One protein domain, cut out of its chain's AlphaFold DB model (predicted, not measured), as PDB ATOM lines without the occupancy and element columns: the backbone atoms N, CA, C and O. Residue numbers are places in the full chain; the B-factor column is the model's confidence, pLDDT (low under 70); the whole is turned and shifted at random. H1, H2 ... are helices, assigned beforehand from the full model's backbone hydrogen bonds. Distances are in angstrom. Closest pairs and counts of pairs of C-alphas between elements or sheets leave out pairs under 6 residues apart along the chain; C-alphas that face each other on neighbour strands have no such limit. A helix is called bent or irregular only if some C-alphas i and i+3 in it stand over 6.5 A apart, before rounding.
ATOM      1  N   ILE A   2     133.039 109.071 132.809       88.69
ATOM      2  CA  ILE A   2     132.872 108.492 134.146       88.69
ATOM      3  C   ILE A   2     131.386 108.323 134.470       88.69
ATOM      4  O   ILE A   2     130.988 107.263 134.931       88.69
ATOM      5  N   PHE A   3     130.546 109.303 134.117       89.94
ATOM      6  CA  PHE A   3     129.098 109.208 134.312       89.94
ATOM      7  C   PHE A   3     128.464 107.964 133.668       89.94
ATOM      8  O   PHE A   3     127.707 107.252 134.321       89.94
ATOM      9  N   ALA A   4     128.796 107.673 132.407       91.12
ATOM     10  CA  ALA A   4     128.253 106.513 131.699       91.12
ATOM     11  C   ALA A   4     128.713 105.192 132.336       91.12
ATOM     12  O   ALA A   4     127.916 104.269 132.490       91.12
ATOM     13  N   ILE A   5     129.979 105.131 132.765       92.12
ATOM     14  CA  ILE A   5     130.529 103.986 133.498       92.12
ATOM     15  C   ILE A   5     129.777 103.795 134.822       92.12
ATOM     16  O   ILE A   5     129.378 102.680 135.141       92.12
ATOM     17  N   SER A   6     129.512 104.871 135.564       91.38
ATOM     18  CA  SER A   6     128.754 104.811 136.817       91.38
ATOM     19  C   SER A   6     127.313 104.343 136.627       91.38
ATOM     20  O   SER A   6     126.831 103.573 137.452       91.38
ATOM     21  N   ILE A   7     126.639 104.743 135.542       93.69
ATOM     22  CA  ILE A   7     125.306 104.215 135.198       93.69
ATOM     23  C   ILE A   7     125.383 102.712 134.936       93.69
ATOM     24  O   ILE A   7     124.590 101.955 135.492       93.69
ATOM     25  N   LEU A   8     126.338 102.277 134.109       95.62
ATOM     26  CA  LEU A   8     126.491 100.866 133.764       95.62
ATOM     27  C   LEU A   8     126.762 100.020 135.011       95.62
ATOM     28  O   LEU A   8     126.116  98.994 135.209       95.62
ATOM     29  N   ILE A   9     127.669 100.465 135.883       93.38
ATOM     30  CA  ILE A   9     127.971  99.743 137.121       93.38
ATOM     31  C   ILE A   9     126.781  99.777 138.087       93.38
ATOM     32  O   ILE A   9     126.498  98.763 138.722       93.38
ATOM     33  N   GLY A  10     126.054 100.895 138.178       93.00
ATOM     34  CA  GLY A  10     124.811 100.980 138.947       93.00
ATOM     35  C   GLY A  10     123.787  99.942 138.484       93.00
ATOM     36  O   GLY A  10     123.282  99.173 139.296       93.00
ATOM     37  N   ALA A  11     123.567  99.835 137.171       94.69
ATOM     38  CA  ALA A  11     122.665  98.849 136.581       94.69
ATOM     39  C   ALA A  11     123.122  97.400 136.837       94.69
ATOM     40  O   ALA A  11     122.314  96.568 137.247       94.69
ATOM     41  N   ILE A  12     124.416  97.102 136.660       95.12
ATOM     42  CA  ILE A  12     124.988  95.774 136.953       95.12
ATOM     43  C   ILE A  12     124.828  95.431 138.440       95.12
ATOM     44  O   ILE A  12     124.429  94.316 138.774       95.12
ATOM     45  N   SER A  13     125.090  96.389 139.332       94.00
ATOM     46  CA  SER A  13     124.961  96.196 140.781       94.00
ATOM     47  C   SER A  13     123.512  95.910 141.168       94.00
ATOM     48  O   SER A  13     123.256  94.995 141.946       94.00
ATOM     49  N   LEU A  14     122.554  96.635 140.583       94.75
ATOM     50  CA  LEU A  14     121.129  96.377 140.784       94.75
ATOM     51  C   LEU A  14     120.711  95.003 140.247       94.75
ATOM     52  O   LEU A  14     119.942  94.315 140.904       94.75
ATOM     53  N   GLY A  15     121.249  94.552 139.111       92.94
ATOM     54  CA  GLY A  15     121.026  93.187 138.620       92.94
ATOM     55  C   GLY A  15     121.602  92.113 139.551       92.94
ATOM     56  O   GLY A  15     120.985  91.069 139.761       92.94
ATOM     57  N   ALA A  16     122.752  92.383 140.173       93.00
ATOM     58  CA  ALA A  16     123.397  91.468 141.112       93.00
ATOM     59  C   ALA A  16     122.592  91.250 142.406       93.00
ATOM     60  O   ALA A  16     122.798  90.232 143.068       93.00
ATOM     61  N   ILE A  17     121.647  92.140 142.745       93.44
ATOM     62  CA  ILE A  17     120.838  92.040 143.972       93.44
ATOM     63  C   ILE A  17     120.046  90.726 144.052       93.44
ATOM     64  O   ILE A  17     119.856  90.190 145.143       93.44
ATOM     65  N   TYR A  18     119.645  90.177 142.898       92.88
ATOM     66  CA  TYR A  18     118.896  88.922 142.798       92.88
ATOM     67  C   TYR A  18     119.760  87.685 143.061       92.88
ATOM     68  O   TYR A  18     119.250  86.671 143.528       92.88
ATOM     69  N   PHE A  19     121.063  87.764 142.781       94.25
ATOM     70  CA  PHE A  19     122.005  86.671 143.024       94.25
ATOM     71  C   PHE A  19     122.603  86.759 144.427       94.25
ATOM     72  O   PHE A  19     122.743  85.755 145.120       94.25
ATOM     73  N   SER A  20     122.981  87.968 144.844       95.50
ATOM     74  CA  SER A  20     123.568  88.232 146.150       95.50
ATOM     75  C   SER A  20     123.509  89.717 146.486       95.50
ATOM     76  O   SER A  20     124.208  90.549 145.901       95.50
ATOM     77  N   LYS A  21     122.732  90.033 147.522       94.69
ATOM     78  CA  LYS A  21     122.627  91.383 148.088       94.69
ATOM     79  C   LYS A  21     123.987  91.914 148.551       94.69
ATOM     80  O   LYS A  21     124.283  93.090 148.371       94.69
ATOM     81  N   LEU A  22     124.851  91.037 149.074       94.81
ATOM     82  CA  LEU A  22     126.201  91.411 149.501       94.81
ATOM     83  C   LEU A  22     127.050  91.911 148.322       94.81
ATOM     84  O   LEU A  22     127.718  92.934 148.447       94.81
ATOM     85  N   TRP A  23     126.990  91.229 147.173       94.50
ATOM     86  CA  TRP A  23     127.739  91.636 145.980       94.50
ATOM     87  C   TRP A  23     127.256  92.982 145.434       94.50
ATOM     88  O   TRP A  23     128.094  93.807 145.081       94.50
ATOM     89  N   CYS A  24     125.942  93.237 145.446       95.88
ATOM     90  CA  CYS A  24     125.363  94.536 145.081       95.88
ATOM     91  C   CYS A  24     125.947  95.687 145.924       95.88
ATOM     92  O   CYS A  24     126.435  96.682 145.384       95.88
ATOM     93  N   SER A  40     139.850 113.364 146.905       80.06
ATOM     94  CA  SER A  40     140.853 113.502 147.963       80.06
ATOM     95  C   SER A  40     142.175 114.029 147.404       80.06
ATOM     96  O   SER A  40     142.764 114.953 147.968       80.06
ATOM     97  N   GLY A  41     142.593 113.521 146.240       80.94
ATOM     98  CA  GLY A  41     143.772 114.009 145.522       80.94
ATOM     99  C   GLY A  41     143.635 115.464 145.065       80.94
ATOM    100  O   GLY A  41     144.561 116.258 145.238       80.94
ATOM    101  N   LEU A  42     142.468 115.850 144.542       77.69
ATOM    102  CA  LEU A  42     142.178 117.235 144.164       77.69
ATOM    103  C   LEU A  42     142.111 118.148 145.390       77.69
ATOM    104  O   LEU A  42     142.575 119.285 145.332       77.69
ATOM    105  N   LYS A  43     141.585 117.654 146.518       72.62
ATOM    106  CA  LYS A  43     141.510 118.412 147.769       72.62
ATOM    107  C   LYS A  43     142.894 118.677 148.363       72.62
ATOM    108  O   LYS A  43     143.135 119.775 148.855       72.62
ATOM    109  N   ALA A  44     143.817 117.721 148.261       73.19
ATOM    110  CA  ALA A  44     145.190 117.881 148.739       73.19
ATOM    111  C   ALA A  44     145.964 118.990 147.998       73.19
ATOM    112  O   ALA A  44     146.814 119.647 148.592       73.19
ATOM    113  N   ARG A  45     145.634 119.251 146.725       70.19
ATOM    114  CA  ARG A  45     146.298 120.269 145.887       70.19
ATOM    115  C   ARG A  45     145.781 121.704 146.088       70.19
ATOM    116  O   ARG A  45     146.237 122.609 145.400       70.19
ATOM    117  N   LYS A  46     144.841 121.933 147.014       64.88
ATOM    118  CA  LYS A  46     144.154 123.229 147.203       64.88
ATOM    119  C   LYS A  46     144.981 124.315 147.900       64.88
ATOM    120  O   LYS A  46     144.644 125.486 147.766       64.88
ATOM    121  N   LYS A  47     146.046 123.948 148.625       60.06
ATOM    122  CA  LYS A  47     146.758 124.866 149.538       60.06
ATOM    123  C   LYS A  47     147.428 126.071 148.857       60.06
ATOM    124  O   LYS A  47     147.606 127.087 149.516       60.06
ATOM    125  N   ASP A  48     147.692 126.005 147.552       65.50
ATOM    126  CA  ASP A  48     148.428 127.052 146.824       65.50
ATOM    127  C   ASP A  48     147.550 127.935 145.916       65.50
ATOM    128  O   ASP A  48     148.060 128.650 145.056       65.50
ATOM    129  N   LEU A  49     146.219 127.903 146.070       71.44
ATOM    130  CA  LEU A  49     145.305 128.641 145.180       71.44
ATOM    131  C   LEU A  49     145.013 130.088 145.614       71.44
ATOM    132  O   LEU A  49     144.335 130.811 144.884       71.44
ATOM    133  N   ARG A  50     145.516 130.535 146.771       80.44
ATOM    134  CA  ARG A  50     145.265 131.895 147.276       80.44
ATOM    135  C   ARG A  50     145.946 132.957 146.409       80.44
ATOM    136  O   ARG A  50     147.130 132.861 146.093       80.44
ATOM    137  N   SER A  51     145.213 134.020 146.086       82.38
ATOM    138  CA  SER A  51     145.696 135.157 145.300       82.38
ATOM    139  C   SER A  51     145.445 136.469 146.034       82.38
ATOM    140  O   SER A  51     144.336 136.740 146.482       82.38
ATOM    141  N   ARG A  52     146.454 137.349 146.078       83.12
ATOM    142  CA  ARG A  52     146.310 138.713 146.630       83.12
ATOM    143  C   ARG A  52     145.370 139.610 145.812       83.12
ATOM    144  O   ARG A  52     145.068 140.713 146.245       83.12
ATOM    145  N   LYS A  53     144.980 139.179 144.608       86.88
ATOM    146  CA  LYS A  53     144.122 139.937 143.683       86.88
ATOM    147  C   LYS A  53     142.633 139.611 143.826       86.88
ATOM    148  O   LYS A  53     141.836 140.269 143.173       86.88
ATOM    149  N   LEU A  54     142.296 138.588 144.608       89.50
ATOM    150  CA  LEU A  54     140.925 138.179 144.889       89.50
ATOM    151  C   LEU A  54     140.499 138.714 146.258       89.50
ATOM    152  O   LEU A  54     141.331 138.833 147.162       89.50
ATOM    153  N   SER A  55     139.208 138.992 146.412       92.62
ATOM    154  CA  SER A  55     138.591 139.246 147.712       92.62
ATOM    155  C   SER A  55     138.806 138.061 148.664       92.62
ATOM    156  O   SER A  55     139.023 136.921 148.239       92.62
ATOM    157  N   GLU A  56     138.753 138.294 149.979       91.69
ATOM    158  CA  GLU A  56     138.927 137.201 150.951       91.69
ATOM    159  C   GLU A  56     137.828 136.138 150.791       91.69
ATOM    160  O   GLU A  56     138.110 134.941 150.824       91.69
ATOM    161  N   ALA A  57     136.592 136.563 150.503       89.81
ATOM    162  CA  ALA A  57     135.484 135.661 150.198       89.81
ATOM    163  C   ALA A  57     135.764 134.805 148.948       89.81
ATOM    164  O   ALA A  57     135.543 133.591 148.969       89.81
ATOM    165  N   ALA A  58     136.325 135.402 147.889       90.00
ATOM    166  CA  ALA A  58     136.737 134.679 146.690       90.00
ATOM    167  C   ALA A  58     137.884 133.703 146.950       90.00
ATOM    168  O   ALA A  58     137.843 132.576 146.460       90.00
ATOM    169  N   ASN A  59     138.869 134.070 147.771       90.62
ATOM    170  CA  ASN A  59     139.934 133.150 148.168       90.62
ATOM    171  C   ASN A  59     139.392 131.953 148.963       90.62
ATOM    172  O   ASN A  59     139.766 130.817 148.675       90.62
ATOM    173  N   VAL A  60     138.477 132.179 149.910       89.62
ATOM    174  CA  VAL A  60     137.839 131.102 150.686       89.62
ATOM    175  C   VAL A  60     137.018 130.181 149.782       89.62
ATOM    176  O   VAL A  60     137.114 128.955 149.891       89.62
ATOM    177  N   MET A  61     136.239 130.741 148.853       89.00
ATOM    178  CA  MET A  61     135.454 129.949 147.906       89.00
ATOM    179  C   MET A  61     136.352 129.169 146.937       89.00
ATOM    180  O   MET A  61     136.105 127.985 146.694       89.00
ATOM    181  N   LEU A  62     137.413 129.787 146.418       88.25
ATOM    182  CA  LEU A  62     138.391 129.141 145.543       88.25
ATOM    183  C   LEU A  62     139.142 128.018 146.269       88.25
ATOM    184  O   LEU A  62     139.378 126.961 145.692       88.25
ATOM    185  N   GLU A  63     139.466 128.198 147.548       86.69
ATOM    186  CA  GLU A  63     140.069 127.153 148.371       86.69
ATOM    187  C   GLU A  63     139.072 126.005 148.591       86.69
ATOM    188  O   GLU A  63     139.386 124.845 148.331       86.69
ATOM    189  N   LYS A  64     137.823 126.299 148.964       83.69
ATOM    190  CA  LYS A  64     136.790 125.281 149.208       83.69
ATOM    191  C   LYS A  64     136.430 124.493 147.943       83.69
ATOM    192  O   LYS A  64     136.347 123.261 147.991       83.69
ATOM    193  N   TYR A  65     136.308 125.169 146.804       85.88
ATOM    194  CA  TYR A  65     135.773 124.631 145.549       85.88
ATOM    195  C   TYR A  65     136.777 124.625 144.388       85.88
ATOM    196  O   TYR A  65     136.390 124.502 143.230       85.88
ATOM    197  N   GLY A  66     138.082 124.693 144.666       84.00
ATOM    198  CA  GLY A  66     139.126 124.802 143.637       84.00
ATOM    199  C   GLY A  66     139.112 123.710 142.562       84.00
ATOM    200  O   GLY A  66     139.551 123.939 141.436       84.00
ATOM    201  N   HIS A  67     138.555 122.533 142.860       83.06
ATOM    202  CA  HIS A  67     138.370 121.455 141.884       83.06
ATOM    203  C   HIS A  67     137.401 121.827 140.752       83.06
ATOM    204  O   HIS A  67     137.628 121.423 139.614       83.06
ATOM    205  N   TYR A  68     136.380 122.642 141.022       83.62
ATOM    206  CA  TYR A  68     135.467 123.137 139.986       83.62
ATOM    207  C   TYR A  68     136.149 124.110 139.041       83.62
ATOM    208  O   TYR A  68     135.960 124.037 137.832       83.62
ATOM    209  N   TYR A  69     136.945 125.015 139.599       84.81
ATOM    210  CA  TYR A  69     137.597 126.070 138.836       84.81
ATOM    211  C   TYR A  69     138.795 125.558 138.032       84.81
ATOM    212  O   TYR A  69     139.061 126.042 136.938       84.81
ATOM    213  N   SER A  70     139.505 124.554 138.549       83.88
ATOM    214  CA  SER A  70     140.639 123.944 137.846       83.88
ATOM    215  C   SER A  70     140.214 122.946 136.769       83.88
ATOM    216  O   SER A  70     140.876 122.852 135.736       83.88
ATOM    217  N   MET A  71     139.134 122.189 136.991       86.12
ATOM    218  CA  MET A  71     138.685 121.129 136.081       86.12
ATOM    219  C   MET A  71     137.148 121.081 135.964       86.12
ATOM    220  O   MET A  71     136.530 120.092 136.369       86.12
ATOM    221  N   PRO A  72     136.501 122.099 135.363       84.00
ATOM    222  CA  PRO A  72     135.039 122.233 135.372       84.00
ATOM    223  C   PRO A  72     134.319 121.075 134.669       84.00
ATOM    224  O   PRO A  72     133.285 120.595 135.137       84.00
ATOM    225  N   LEU A  73     134.883 120.571 133.565       86.06
ATOM    226  CA  LEU A  73     134.316 119.431 132.840       86.06
ATOM    227  C   LEU A  73     134.383 118.139 133.658       86.06
ATOM    228  O   LEU A  73     133.407 117.388 133.684       86.06
ATOM    229  N   ALA A  74     135.507 117.899 134.339       86.25
ATOM    230  CA  ALA A  74     135.679 116.720 135.175       86.25
ATOM    231  C   ALA A  74     134.765 116.796 136.402       86.25
ATOM    232  O   ALA A  74     134.026 115.851 136.651       86.25
ATOM    233  N   ALA A  75     134.743 117.931 137.111       86.69
ATOM    234  CA  ALA A  75     133.874 118.146 138.267       86.69
ATOM    235  C   ALA A  75     132.397 117.878 137.928       86.69
ATOM    236  O   ALA A  75     131.718 117.164 138.661       86.69
ATOM    237  N   ARG A  76     131.928 118.347 136.763       87.75
ATOM    238  CA  ARG A  76     130.569 118.070 136.281       87.75
ATOM    239  C   ARG A  76     130.322 116.583 135.991       87.75
ATOM    240  O   ARG A  76     129.248 116.082 136.314       87.75
ATOM    241  N   ASP A  77     131.271 115.878 135.368       90.00
ATOM    242  CA  ASP A  77     131.150 114.431 135.092       90.00
ATOM    243  C   ASP A  77     131.137 113.625 136.405       90.00
ATOM    244  O   ASP A  77     130.309 112.730 136.562       90.00
ATOM    245  N   PHE A  78     131.975 114.001 137.381       90.38
ATOM    246  CA  PHE A  78     132.004 113.421 138.728       90.38
ATOM    247  C   PHE A  78     130.710 113.670 139.508       90.38
ATOM    248  O   PHE A  78     130.188 112.739 140.114       90.38
ATOM    249  N   GLY A  79     130.152 114.882 139.459       91.12
ATOM    250  CA  GLY A  79     128.876 115.190 140.109       91.12
ATOM    251  C   GLY A  79     127.724 114.363 139.542       91.12
ATOM    252  O   GLY A  79     126.954 113.762 140.288       91.12
ATOM    253  N   ARG A  80     127.655 114.231 138.213       91.88
ATOM    254  CA  ARG A  80     126.660 113.368 137.556       91.88
ATOM    255  C   ARG A  80     126.859 111.892 137.903       91.88
ATOM    256  O   ARG A  80     125.882 111.197 138.169       91.88
ATOM    257  N   ALA A  81     128.105 111.417 137.922       93.56
ATOM    258  CA  ALA A  81     128.446 110.056 138.336       93.56
ATOM    259  C   ALA A  81     128.012 109.773 139.783       93.56
ATOM    260  O   ALA A  81     127.375 108.753 140.046       93.56
ATOM    261  N   ALA A  82     128.287 110.706 140.698       93.81
ATOM    262  CA  ALA A  82     127.870 110.616 142.090       93.81
ATOM    263  C   ALA A  82     126.341 110.562 142.224       93.81
ATOM    264  O   ALA A  82     125.833 109.717 142.953       93.81
ATOM    265  N   MET A  83     125.605 111.380 141.462       94.19
ATOM    266  CA  MET A  83     124.137 111.346 141.430       94.19
ATOM    267  C   MET A  83     123.576 110.021 140.898       94.19
ATOM    268  O   MET A  83     122.617 109.494 141.460       94.19
ATOM    269  N   ALA A  84     124.173 109.448 139.847       95.25
ATOM    270  CA  ALA A  84     123.755 108.144 139.322       95.25
ATOM    271  C   ALA A  84     123.968 107.019 140.347       95.25
ATOM    272  O   ALA A  84     123.089 106.179 140.558       95.25
ATOM    273  N   LEU A  85     125.122 107.021 141.015       95.75
ATOM    274  CA  LEU A  85     125.429 106.064 142.073       95.75
ATOM    275  C   LEU A  85     124.544 106.266 143.305       95.75
ATOM    276  O   LEU A  85     124.102 105.275 143.876       95.75
ATOM    277  N   HIS A  86     124.250 107.513 143.680       96.38
ATOM    278  CA  HIS A  86     123.306 107.852 144.744       96.38
ATOM    279  C   HIS A  86     121.929 107.249 144.454       96.38
ATOM    280  O   HIS A  86     121.418 106.485 145.263       96.38
ATOM    281  N   ALA A  87     121.377 107.495 143.259       96.31
ATOM    282  CA  ALA A  87     120.102 106.920 142.837       96.31
ATOM    283  C   ALA A  87     120.121 105.382 142.850       96.31
ATOM    284  O   ALA A  87     119.179 104.762 143.338       96.31
ATOM    285  N   SER A  88     121.209 104.767 142.375       96.81
ATOM    286  CA  SER A  88     121.367 103.306 142.382       96.81
ATOM    287  C   SER A  88     121.355 102.737 143.807       96.81
ATOM    288  O   SER A  88     120.665 101.755 144.065       96.81
ATOM    289  N   GLY A  89     122.057 103.380 144.746       96.69
ATOM    290  CA  GLY A  89     122.048 102.998 146.161       96.69
ATOM    291  C   GLY A  89     120.678 103.171 146.819       96.69
ATOM    292  O   GLY A  89     120.247 102.294 147.564       96.69
ATOM    293  N   THR A  90     119.955 104.247 146.496       97.62
ATOM    294  CA  THR A  90     118.575 104.452 146.965       97.62
ATOM    295  C   THR A  90     117.655 103.333 146.484       97.62
ATOM    296  O   THR A  90     116.903 102.773 147.276       97.62
ATOM    297  N   ILE A  91     117.731 102.973 145.200       97.81
ATOM    298  CA  ILE A  91     116.920 101.892 144.627       97.81
ATOM    299  C   ILE A  91     117.261 100.556 145.301       97.81
ATOM    300  O   ILE A  91     116.347  99.832 145.694       97.81
ATOM    301  N   ALA A  92     118.547 100.250 145.495       97.25
ATOM    302  CA  ALA A  92     118.980  99.038 146.192       97.25
ATOM    303  C   ALA A  92     118.425  98.973 147.627       97.25
ATOM    304  O   ALA A  92     117.861  97.954 148.020       97.25
ATOM    305  N   ALA A  93     118.486 100.078 148.377       97.50
ATOM    306  CA  ALA A  93     117.950 100.154 149.736       97.50
ATOM    307  C   ALA A  93     116.427  99.944 149.786       97.50
ATOM    308  O   ALA A  93     115.920  99.285 150.693       97.50
ATOM    309  N   ILE A  94     115.695 100.475 148.801       97.94
ATOM    310  CA  ILE A  94     114.249 100.258 148.671       97.94
ATOM    311  C   ILE A  94     113.950  98.775 148.402       97.94
ATOM    312  O   ILE A  94     113.068  98.205 149.041       97.94
ATOM    313  N   ILE A  95     114.695  98.120 147.505       97.25
ATOM    314  CA  ILE A  95     114.536  96.678 147.240       97.25
ATOM    315  C   ILE A  95     114.836  95.858 148.504       97.25
ATOM    316  O   ILE A  95     114.104  94.922 148.840       97.25
ATOM    317  N   ASP A  96     115.881  96.215 149.245       97.31
ATOM    318  CA  ASP A  96     116.237  95.544 150.492       97.31
ATOM    319  C   ASP A  96     115.169  95.691 151.574       97.31
ATOM    320  O   ASP A  96     114.882  94.719 152.277       97.31
ATOM    321  N   LEU A  97     114.520  96.856 151.651       97.75
ATOM    322  CA  LEU A  97     113.387  97.092 152.541       97.75
ATOM    323  C   LEU A  97     112.232  96.126 152.238       97.75
ATOM    324  O   LEU A  97     111.731  95.466 153.147       97.75
ATOM    325  N   PHE A  98     111.848  95.982 150.964       97.50
ATOM    326  CA  PHE A  98     110.760  95.080 150.563       97.50
ATOM    327  C   PHE A  98     111.113  93.594 150.680       97.50
ATOM    328  O   PHE A  98     110.228  92.760 150.848       97.50
ATOM    329  N   THR A  99     112.397  93.248 150.614       95.88
ATOM    330  CA  THR A  99     112.866  91.862 150.740       95.88
ATOM    331  C   THR A  99     113.296  91.491 152.163       95.88
ATOM    332  O   THR A  99     113.852  90.409 152.367       95.88
ATOM    333  N   GLY A 100     113.076  92.377 153.144       96.62
ATOM    334  CA  GLY A 100     113.379  92.144 154.560       96.62
ATOM    335  C   GLY A 100     114.872  92.122 154.912       96.62
ATOM    336  O   GLY A 100     115.241  91.636 155.981       96.62
ATOM    337  N   TYR A 101     115.755  92.623 154.041       96.12
ATOM    338  CA  TYR A 101     117.198  92.666 154.296       96.12
ATOM    339  C   TYR A 101     117.608  93.964 154.995       96.12
ATOM    340  O   TYR A 101     118.195  94.871 154.407       96.12
ATOM    341  N   TRP A 102     117.321  94.038 156.294       96.62
ATOM    342  CA  TRP A 102     117.546  95.234 157.113       96.62
ATOM    343  C   TRP A 102     118.997  95.727 157.138       96.62
ATOM    344  O   TRP A 102     119.225  96.935 157.161       96.62
ATOM    345  N   THR A 103     119.983  94.828 157.073       95.31
ATOM    346  CA  THR A 103     121.399  95.220 156.986       95.31
ATOM    347  C   THR A 103     121.663  96.071 155.743       95.31
ATOM    348  O   THR A 103     122.338  97.093 155.835       95.31
ATOM    349  N   GLY A 104     121.086  95.694 154.599       94.88
ATOM    350  CA  GLY A 104     121.187  96.461 153.360       94.88
ATOM    351  C   GLY A 104     120.508  97.823 153.456       94.88
ATOM    352  O   GLY A 104     121.068  98.816 153.007       94.88
ATOM    353  N   VAL A 105     119.369  97.916 154.152       97.19
ATOM    354  CA  VAL A 105     118.702  99.204 154.418       97.19
ATOM    355  C   VAL A 105     119.611 100.147 155.213       97.19
ATOM    356  O   VAL A 105     119.777 101.302 154.827       97.19
ATOM    357  N   VAL A 106     120.246  99.664 156.287       97.69
ATOM    358  CA  VAL A 106     121.175 100.476 157.096       97.69
ATOM    359  C   VAL A 106     122.370 100.942 156.260       97.69
ATOM    360  O   VAL A 106     122.717 102.124 156.295       97.69
ATOM    361  N   ILE A 107     122.965 100.044 155.467       96.56
ATOM    362  CA  ILE A 107     124.050 100.393 154.535       96.56
ATOM    363  C   ILE A 107     123.568 101.452 153.538       96.56
ATOM    364  O   ILE A 107     124.263 102.440 153.308       96.56
ATOM    365  N   GLY A 108     122.362 101.290 152.999       96.81
ATOM    366  CA  GLY A 108     121.740 102.211 152.061       96.81
ATOM    367  C   GLY A 108     121.541 103.614 152.615       96.81
ATOM    368  O   GLY A 108     121.823 104.576 151.910       96.81
ATOM    369  N   VAL A 109     121.143 103.754 153.882       97.50
ATOM    370  CA  VAL A 109     121.022 105.068 154.540       97.50
ATOM    371  C   VAL A 109     122.385 105.754 154.656       97.50
ATOM    372  O   VAL A 109     122.522 106.923 154.293       97.50
ATOM    373  N   VAL A 110     123.413 105.032 155.113       97.00
ATOM    374  CA  VAL A 110     124.779 105.579 155.212       97.00
ATOM    375  C   VAL A 110     125.300 105.975 153.829       97.00
ATOM    376  O   VAL A 110     125.859 107.059 153.651       97.00
ATOM    377  N   TYR A 111     125.070 105.118 152.836       95.62
ATOM    378  CA  TYR A 111     125.461 105.344 151.453       95.62
ATOM    379  C   TYR A 111     124.744 106.553 150.838       95.62
ATOM    380  O   TYR A 111     125.388 107.376 150.186       95.62
ATOM    381  N   PHE A 112     123.439 106.700 151.082       96.06
ATOM    382  CA  PHE A 112     122.630 107.838 150.648       96.06
ATOM    383  C   PHE A 112     123.221 109.152 151.163       96.06
ATOM    384  O   PHE A 112     123.512 110.050 150.380       96.06
ATOM    385  N   ILE A 113     123.495 109.240 152.468       95.62
ATOM    386  CA  ILE A 113     124.073 110.447 153.074       95.62
ATOM    387  C   ILE A 113     125.447 110.748 152.464       95.62
ATOM    388  O   ILE A 113     125.695 111.871 152.019       95.62
ATOM    389  N   ALA A 114     126.329 109.747 152.391       93.12
ATOM    390  CA  ALA A 114     127.680 109.919 151.867       93.12
ATOM    391  C   ALA A 114     127.681 110.397 150.405       93.12
ATOM    392  O   ALA A 114     128.371 111.359 150.055       93.12
ATOM    393  N   MET A 115     126.879 109.759 149.552       93.44
ATOM    394  CA  MET A 115     126.800 110.101 148.135       93.44
ATOM    395  C   MET A 115     126.038 111.401 147.883       93.44
ATOM    396  O   MET A 115     126.393 112.123 146.954       93.44
ATOM    397  N   GLY A 116     125.058 111.749 148.721       92.00
ATOM    398  CA  GLY A 116     124.366 113.037 148.670       92.00
ATOM    399  C   GLY A 116     125.315 114.196 148.977       92.00
ATOM    400  O   GLY A 116     125.382 115.162 148.216       92.00
ATOM    401  N   MET A 117     126.137 114.066 150.024       90.50
ATOM    402  CA  MET A 117     127.195 115.038 150.328       90.50
ATOM    403  C   MET A 117     128.214 115.146 149.186       90.50
ATOM    404  O   MET A 117     128.644 116.249 148.840       90.50
ATOM    405  N   LEU A 118     128.592 114.014 148.582       88.62
ATOM    406  CA  LEU A 118     129.539 113.980 147.469       88.62
ATOM    407  C   LEU A 118     128.976 114.660 146.217       88.62
ATOM    408  O   LEU A 118     129.659 115.475 145.601       88.62
ATOM    409  N   ALA A 119     127.732 114.350 145.856       89.19
ATOM    410  CA  ALA A 119     127.052 114.959 144.724       89.19
ATOM    411  C   ALA A 119     126.919 116.472 144.909       89.19
ATOM    412  O   ALA A 119     127.232 117.227 143.992       89.19
ATOM    413  N   HIS A 120     126.560 116.917 146.114       86.31
ATOM    414  CA  HIS A 120     126.477 118.337 146.429       86.31
ATOM    415  C   HIS A 120     127.839 119.040 146.332       86.31
ATOM    416  O   HIS A 120     127.932 120.141 145.797       86.31
ATOM    417  N   ALA A 121     128.917 118.381 146.766       84.62
ATOM    418  CA  ALA A 121     130.281 118.896 146.646       84.62
ATOM    419  C   ALA A 121     130.808 118.967 145.198       84.62
ATOM    420  O   ALA A 121     131.883 119.541 144.985       84.62
ATOM    421  N   PHE A 122     130.094 118.375 144.231       84.00
ATOM    422  CA  PHE A 122     130.401 118.398 142.796       84.00
ATOM    423  C   PHE A 122     129.311 119.047 141.914       84.00
ATOM    424  O   PHE A 122     129.507 119.156 140.703       84.00
ATOM    425  N   ASP A 123     128.206 119.538 142.484       82.62
ATOM    426  CA  ASP A 123     127.202 120.332 141.770       82.62
ATOM    427  C   ASP A 123     127.681 121.780 141.507       82.62
ATOM    428  O   ASP A 123     127.916 122.527 142.461       82.62
ATOM    429  N   PRO A 124     127.872 122.207 140.245       69.94
ATOM    430  CA  PRO A 124     128.300 123.571 139.928       69.94
ATOM    431  C   PRO A 124     127.208 124.622 140.175       69.94
ATOM    432  O   PRO A 124     127.519 125.809 140.225       69.94
ATOM    433  N   ASN A 125     125.948 124.210 140.341       79.31
ATOM    434  CA  ASN A 125     124.815 125.116 140.545       79.31
ATOM    435  C   ASN A 125     124.620 125.519 142.013       79.31
ATOM    436  O   ASN A 125     123.669 126.228 142.342       79.31
ATOM    437  N   ILE A 126     125.509 125.098 142.914       78.94
ATOM    438  CA  ILE A 126     125.413 125.465 144.330       78.94
ATOM    439  C   ILE A 126     125.436 126.992 144.518       78.94
ATOM    440  O   ILE A 126     124.628 127.526 145.269       78.94
ATOM    441  N   PHE A 127     126.246 127.698 143.723       78.44
ATOM    442  CA  PHE A 127     126.457 129.146 143.835       78.44
ATOM    443  C   PHE A 127     125.330 129.998 143.241       78.44
ATOM    444  O   PHE A 127     125.315 131.208 143.434       78.44
ATOM    445  N   SER A 128     124.398 129.414 142.476       79.12
ATOM    446  CA  SER A 128     123.346 130.203 141.816       79.12
ATOM    447  C   SER A 128     122.180 130.564 142.736       79.12
ATOM    448  O   SER A 128     121.304 131.318 142.319       79.12
ATOM    449  N   HIS A 129     122.149 130.020 143.954       83.06
ATOM    450  CA  HIS A 129     121.058 130.223 144.906       83.06
ATOM    451  C   HIS A 129     121.236 131.494 145.749       83.06
ATOM    452  O   HIS A 129     120.239 132.122 146.100       83.06
ATOM    453  N   ASP A 130     122.479 131.900 146.029       88.88
ATOM    454  CA  ASP A 130     122.795 133.114 146.788       88.88
ATOM    455  C   ASP A 130     123.426 134.179 145.863       88.88
ATOM    456  O   ASP A 130     124.476 133.930 145.259       88.88
ATOM    457  N   PRO A 131     122.827 135.383 145.742       89.81
ATOM    458  CA  PRO A 131     123.407 136.489 144.983       89.81
ATOM    459  C   PRO A 131     124.841 136.854 145.393       89.81
ATOM    460  O   PRO A 131     125.628 137.260 144.537       89.81
ATOM    461  N   GLN A 132     125.194 136.709 146.676       89.88
ATOM    462  CA  GLN A 132     126.549 136.977 147.161       89.88
ATOM    463  C   GLN A 132     127.532 135.911 146.682       89.88
ATOM    464  O   GLN A 132     128.592 136.250 146.156       89.88
ATOM    465  N   GLU A 133     127.176 134.629 146.798       88.94
ATOM    466  CA  GLU A 133     128.020 133.541 146.294       88.94
ATOM    467  C   GLU A 133     128.210 133.629 144.781       88.94
ATOM    468  O   GLU A 133     129.310 133.398 144.279       88.94
ATOM    469  N   LYS A 134     127.165 134.032 144.055       91.00
ATOM    470  CA  LYS A 134     127.241 134.264 142.615       91.00
ATOM    471  C   LYS A 134     128.225 135.381 142.259       91.00
ATOM    472  O   LYS A 134     129.054 135.189 141.376       91.00
ATOM    473  N   ALA A 135     128.182 136.515 142.960       92.38
ATOM    474  CA  ALA A 135     129.124 137.611 142.724       92.38
ATOM    475  C   ALA A 135     130.582 137.178 142.967       92.38
ATOM    476  O   ALA A 135     131.473 137.502 142.181       92.38
ATOM    477  N   VAL A 136     130.815 136.390 144.020       92.19
ATOM    478  CA  VAL A 136     132.133 135.820 144.337       92.19
ATOM    479  C   VAL A 136     132.581 134.813 143.268       92.19
ATOM    480  O   VAL A 136     133.741 134.813 142.854       92.19
ATOM    481  N   HIS A 137     131.668 133.971 142.783       91.12
ATOM    482  CA  HIS A 137     131.927 133.035 141.689       91.12
ATOM    483  C   HIS A 137     132.342 133.760 140.400       91.12
ATOM    484  O   HIS A 137     133.326 133.376 139.757       91.12
ATOM    485  N   ASP A 138     131.627 134.829 140.047       91.94
ATOM    486  CA  ASP A 138     131.901 135.639 138.861       91.94
ATOM    487  C   ASP A 138     133.265 136.354 138.969       91.94
ATOM    488  O   ASP A 138     134.018 136.388 137.992       91.94
ATOM    489  N   GLU A 139     133.645 136.832 140.163       92.38
ATOM    490  CA  GLU A 139     134.977 137.397 140.440       92.38
ATOM    491  C   GLU A 139     136.097 136.379 140.161       92.38
ATOM    492  O   GLU A 139     137.058 136.673 139.439       92.38
ATOM    493  N   ILE A 140     135.964 135.158 140.693       90.81
ATOM    494  CA  ILE A 140     136.943 134.079 140.493       90.81
ATOM    495  C   ILE A 140     137.065 133.744 139.005       90.81
ATOM    496  O   ILE A 140     138.175 133.580 138.489       90.81
ATOM    497  N   ARG A 141     135.935 133.652 138.301       90.06
ATOM    498  CA  ARG A 141     135.910 133.329 136.875       90.06
ATOM    499  C   ARG A 141     136.607 134.399 136.039       90.06
ATOM    500  O   ARG A 141     137.492 134.058 135.255       90.06
ATOM    501  N   ALA A 142     136.288 135.674 136.264       91.56
ATOM    502  CA  ALA A 142     136.933 136.792 135.578       91.56
ATOM    503  C   ALA A 142     138.452 136.821 135.829       91.56
ATOM    504  O   ALA A 142     139.246 137.065 134.916       91.56
ATOM    505  N   PHE A 143     138.879 136.520 137.060       90.56
ATOM    506  CA  PHE A 143     140.295 136.418 137.405       90.56
ATOM    507  C   PHE A 143     141.009 135.286 136.649       90.56
ATOM    508  O   PHE A 143     142.138 135.472 136.178       90.56
ATOM    509  N   LEU A 144     140.374 134.117 136.526       87.19
ATOM    510  CA  LEU A 144     140.937 132.958 135.831       87.19
ATOM    511  C   LEU A 144     141.000 133.156 134.315       87.19
ATOM    512  O   LEU A 144     142.018 132.802 133.722       87.19
ATOM    513  N   GLU A 145     139.971 133.755 133.711       88.19
ATOM    514  CA  GLU A 145     139.938 134.097 132.281       88.19
ATOM    515  C   GLU A 145     141.064 135.082 131.938       88.19
ATOM    516  O   GLU A 145     141.928 134.775 131.114       88.19
ATOM    517  N   LYS A 146     141.178 136.186 132.689       89.19
ATOM    518  CA  LYS A 146     142.282 137.146 132.531       89.19
ATOM    519  C   LYS A 146     143.659 136.496 132.701       89.19
ATOM    520  O   LYS A 146     144.591 136.760 131.944       89.19
ATOM    521  N   SER A 147     143.799 135.620 133.696       85.38
ATOM    522  CA  SER A 147     145.054 134.910 133.962       85.38
ATOM    523  C   SER A 147     145.407 133.873 132.892       85.38
ATOM    524  O   SER A 147     146.575 133.481 132.801       85.38
ATOM    525  N   ALA A 148     144.431 133.377 132.129       83.38
ATOM    526  CA  ALA A 148     144.656 132.480 131.003       83.38
ATOM    527  C   ALA A 148     145.158 133.262 129.781       83.38
ATOM    528  O   ALA A 148     146.181 132.882 129.204       83.38
ATOM    529  N   ASP A 149     144.526 134.393 129.466       85.25
ATOM    530  CA  ASP A 149     144.912 135.268 128.351       85.25
ATOM    531  C   ASP A 149     146.348 135.791 128.502       85.25
ATOM    532  O   ASP A 149     147.160 135.696 127.576       85.25
ATOM    533  N   ASP A 150     146.715 136.228 129.712       84.94
ATOM    534  CA  ASP A 150     148.072 136.687 130.033       84.94
ATOM    535  C   ASP A 150     149.137 135.599 129.775       84.94
ATOM    536  O   ASP A 150     150.268 135.895 129.368       84.94
ATOM    537  N   ARG A 151     148.807 134.320 130.009       82.00
ATOM    538  CA  ARG A 151     149.725 133.192 129.758       82.00
ATOM    539  C   ARG A 151     149.868 132.903 128.271       82.00
ATOM    540  O   ARG A 151     150.985 132.642 127.820       82.00
ATOM    541  N   VAL A 152     148.769 132.959 127.518       80.94
ATOM    542  CA  VAL A 152     148.779 132.758 126.063       80.94
ATOM    543  C   VAL A 152     149.614 133.847 125.388       80.94
ATOM    544  O   VAL A 152     150.502 133.528 124.595       80.94
ATOM    545  N   GLY A 153     149.423 135.113 125.775       76.75
ATOM    546  CA  GLY A 153     150.200 136.240 125.253       76.75
ATOM    547  C   GLY A 153     151.707 136.098 125.500       76.75
ATOM    548  O   GLY A 153     152.512 136.241 124.576       76.75
ATOM    549  N   LYS A 154     152.111 135.725 126.723       77.25
ATOM    550  CA  LYS A 154     153.528 135.488 127.064       77.25
ATOM    551  C   LYS A 154     154.124 134.277 126.343       77.25
ATOM    552  O   LYS A 154     155.281 134.321 125.929       77.25
TER     553      LYS A 154
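Overview. This is residues 2 to 24 and 40 to 154 of the 161 residues of an uncharacterized protein of Burkholderiales bacterium (UniProt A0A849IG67). The model is a long, loose rod with two halves: in one, H5 and H6 fold as a long helical hairpin with H1 side by side with H5, which lies between H1 and H6; in the other, H8 crosses H4, which pairs with short H3. Residues 145 to 154 of H8 stick out from this second half, and H2 sits by the end of H1. The printed part has 138 residues, with eight named helices in the order H1 to H8 and no named strand: all helix. It is loose, with a radius of gyration of the C-alphas of 19.4 A, and spans 61 by 29 by 24 A.

Along the chain. Find C-alpha 72 at (135.039, 122.233, 135.372); from there H5, the longest helix, residues 72 to 98, runs 39.5 A to C-alpha 98 at (110.760, 95.080, 150.563). H6, residues 102 to 120, runs 27.0 A. H1, residues 2 to 16, runs 20.7 A, and H2 is residues 21 to 24. H3 is residues 40 to 48, and H4, residues 56 to 70, runs 18.7 A. H7 is residues 124 to 128. H8, residues 131 to 154, runs 35.1 A to C-alpha 154 at (153.528, 135.488, 127.064). H3, H4 and H7 are irregular: C-alphas 44 and 47 are 7.2 A apart, 64 and 67 8.4 A, 124 and 127 7.1 A.

Arrangement. Start at H5, which with H4 is a hub, touching 3 helices each. H5 and H6 are a hairpin, at a shallow tilt of 19 degrees, opposite ways; their closest C-alphas, of Ala 93 and Val 105, are 4.8 A apart. On H1, look at Phe 3: its C-alpha is 4.2 A from that of Ala 81, the closest pair of H1 and H5, which touch at a shallow tilt of 12 degrees, the same way. H1 and H6 are apart. H1 touches H2 with residues 13 to 16 alone, closest at the C-alphas of Ser 13 and Cys 24, 4.6 A. H4 and H5 only just touch, only at the corner, with 3 pairs of C-alphas within 8 A, the closest those of Tyr 68 and Ala 75, 5.5 A. H3 and H4 are a hairpin at a steep tilt of 42 degrees, closest at the C-alphas of Lys 46 and Glu 63, 5.8 A. H8 touches H4 with residues 136 to 141 alone, at a steep tilt of 64 degrees; the closest C-alphas, of Ala 58 and Val 136, are 5.3 A apart. H7 and H8 touch only at the corner, closest at the C-alphas of Phe 127 and Glu 133, 5.3 A. In H1, H5 and H6 every O i to N i+4 pair is within hydrogen-bond range; the counts are 8 of 11 in H4, 19 of 20 in H8, 1 of 5 in H3 with 4 of 6 O i to N i+3 pairs, and 0 of 1 in H7 with 1 of 2, while H2 is too short for such a pair.

Size, cuts and confidence. The two C-alphas farthest apart, of Gly 100 and Lys 154, are 65.2 A apart. Residues 25 to 39 are not printed, and C-alphas 24 and 40 are 24.7 A apart across the cut. Of the links that are printed whole, H3 to H4 is short and the others are tight. The pLDDT is under 70 at residues 46 to 48 and 124, with a mean of 89.1 over the printed part.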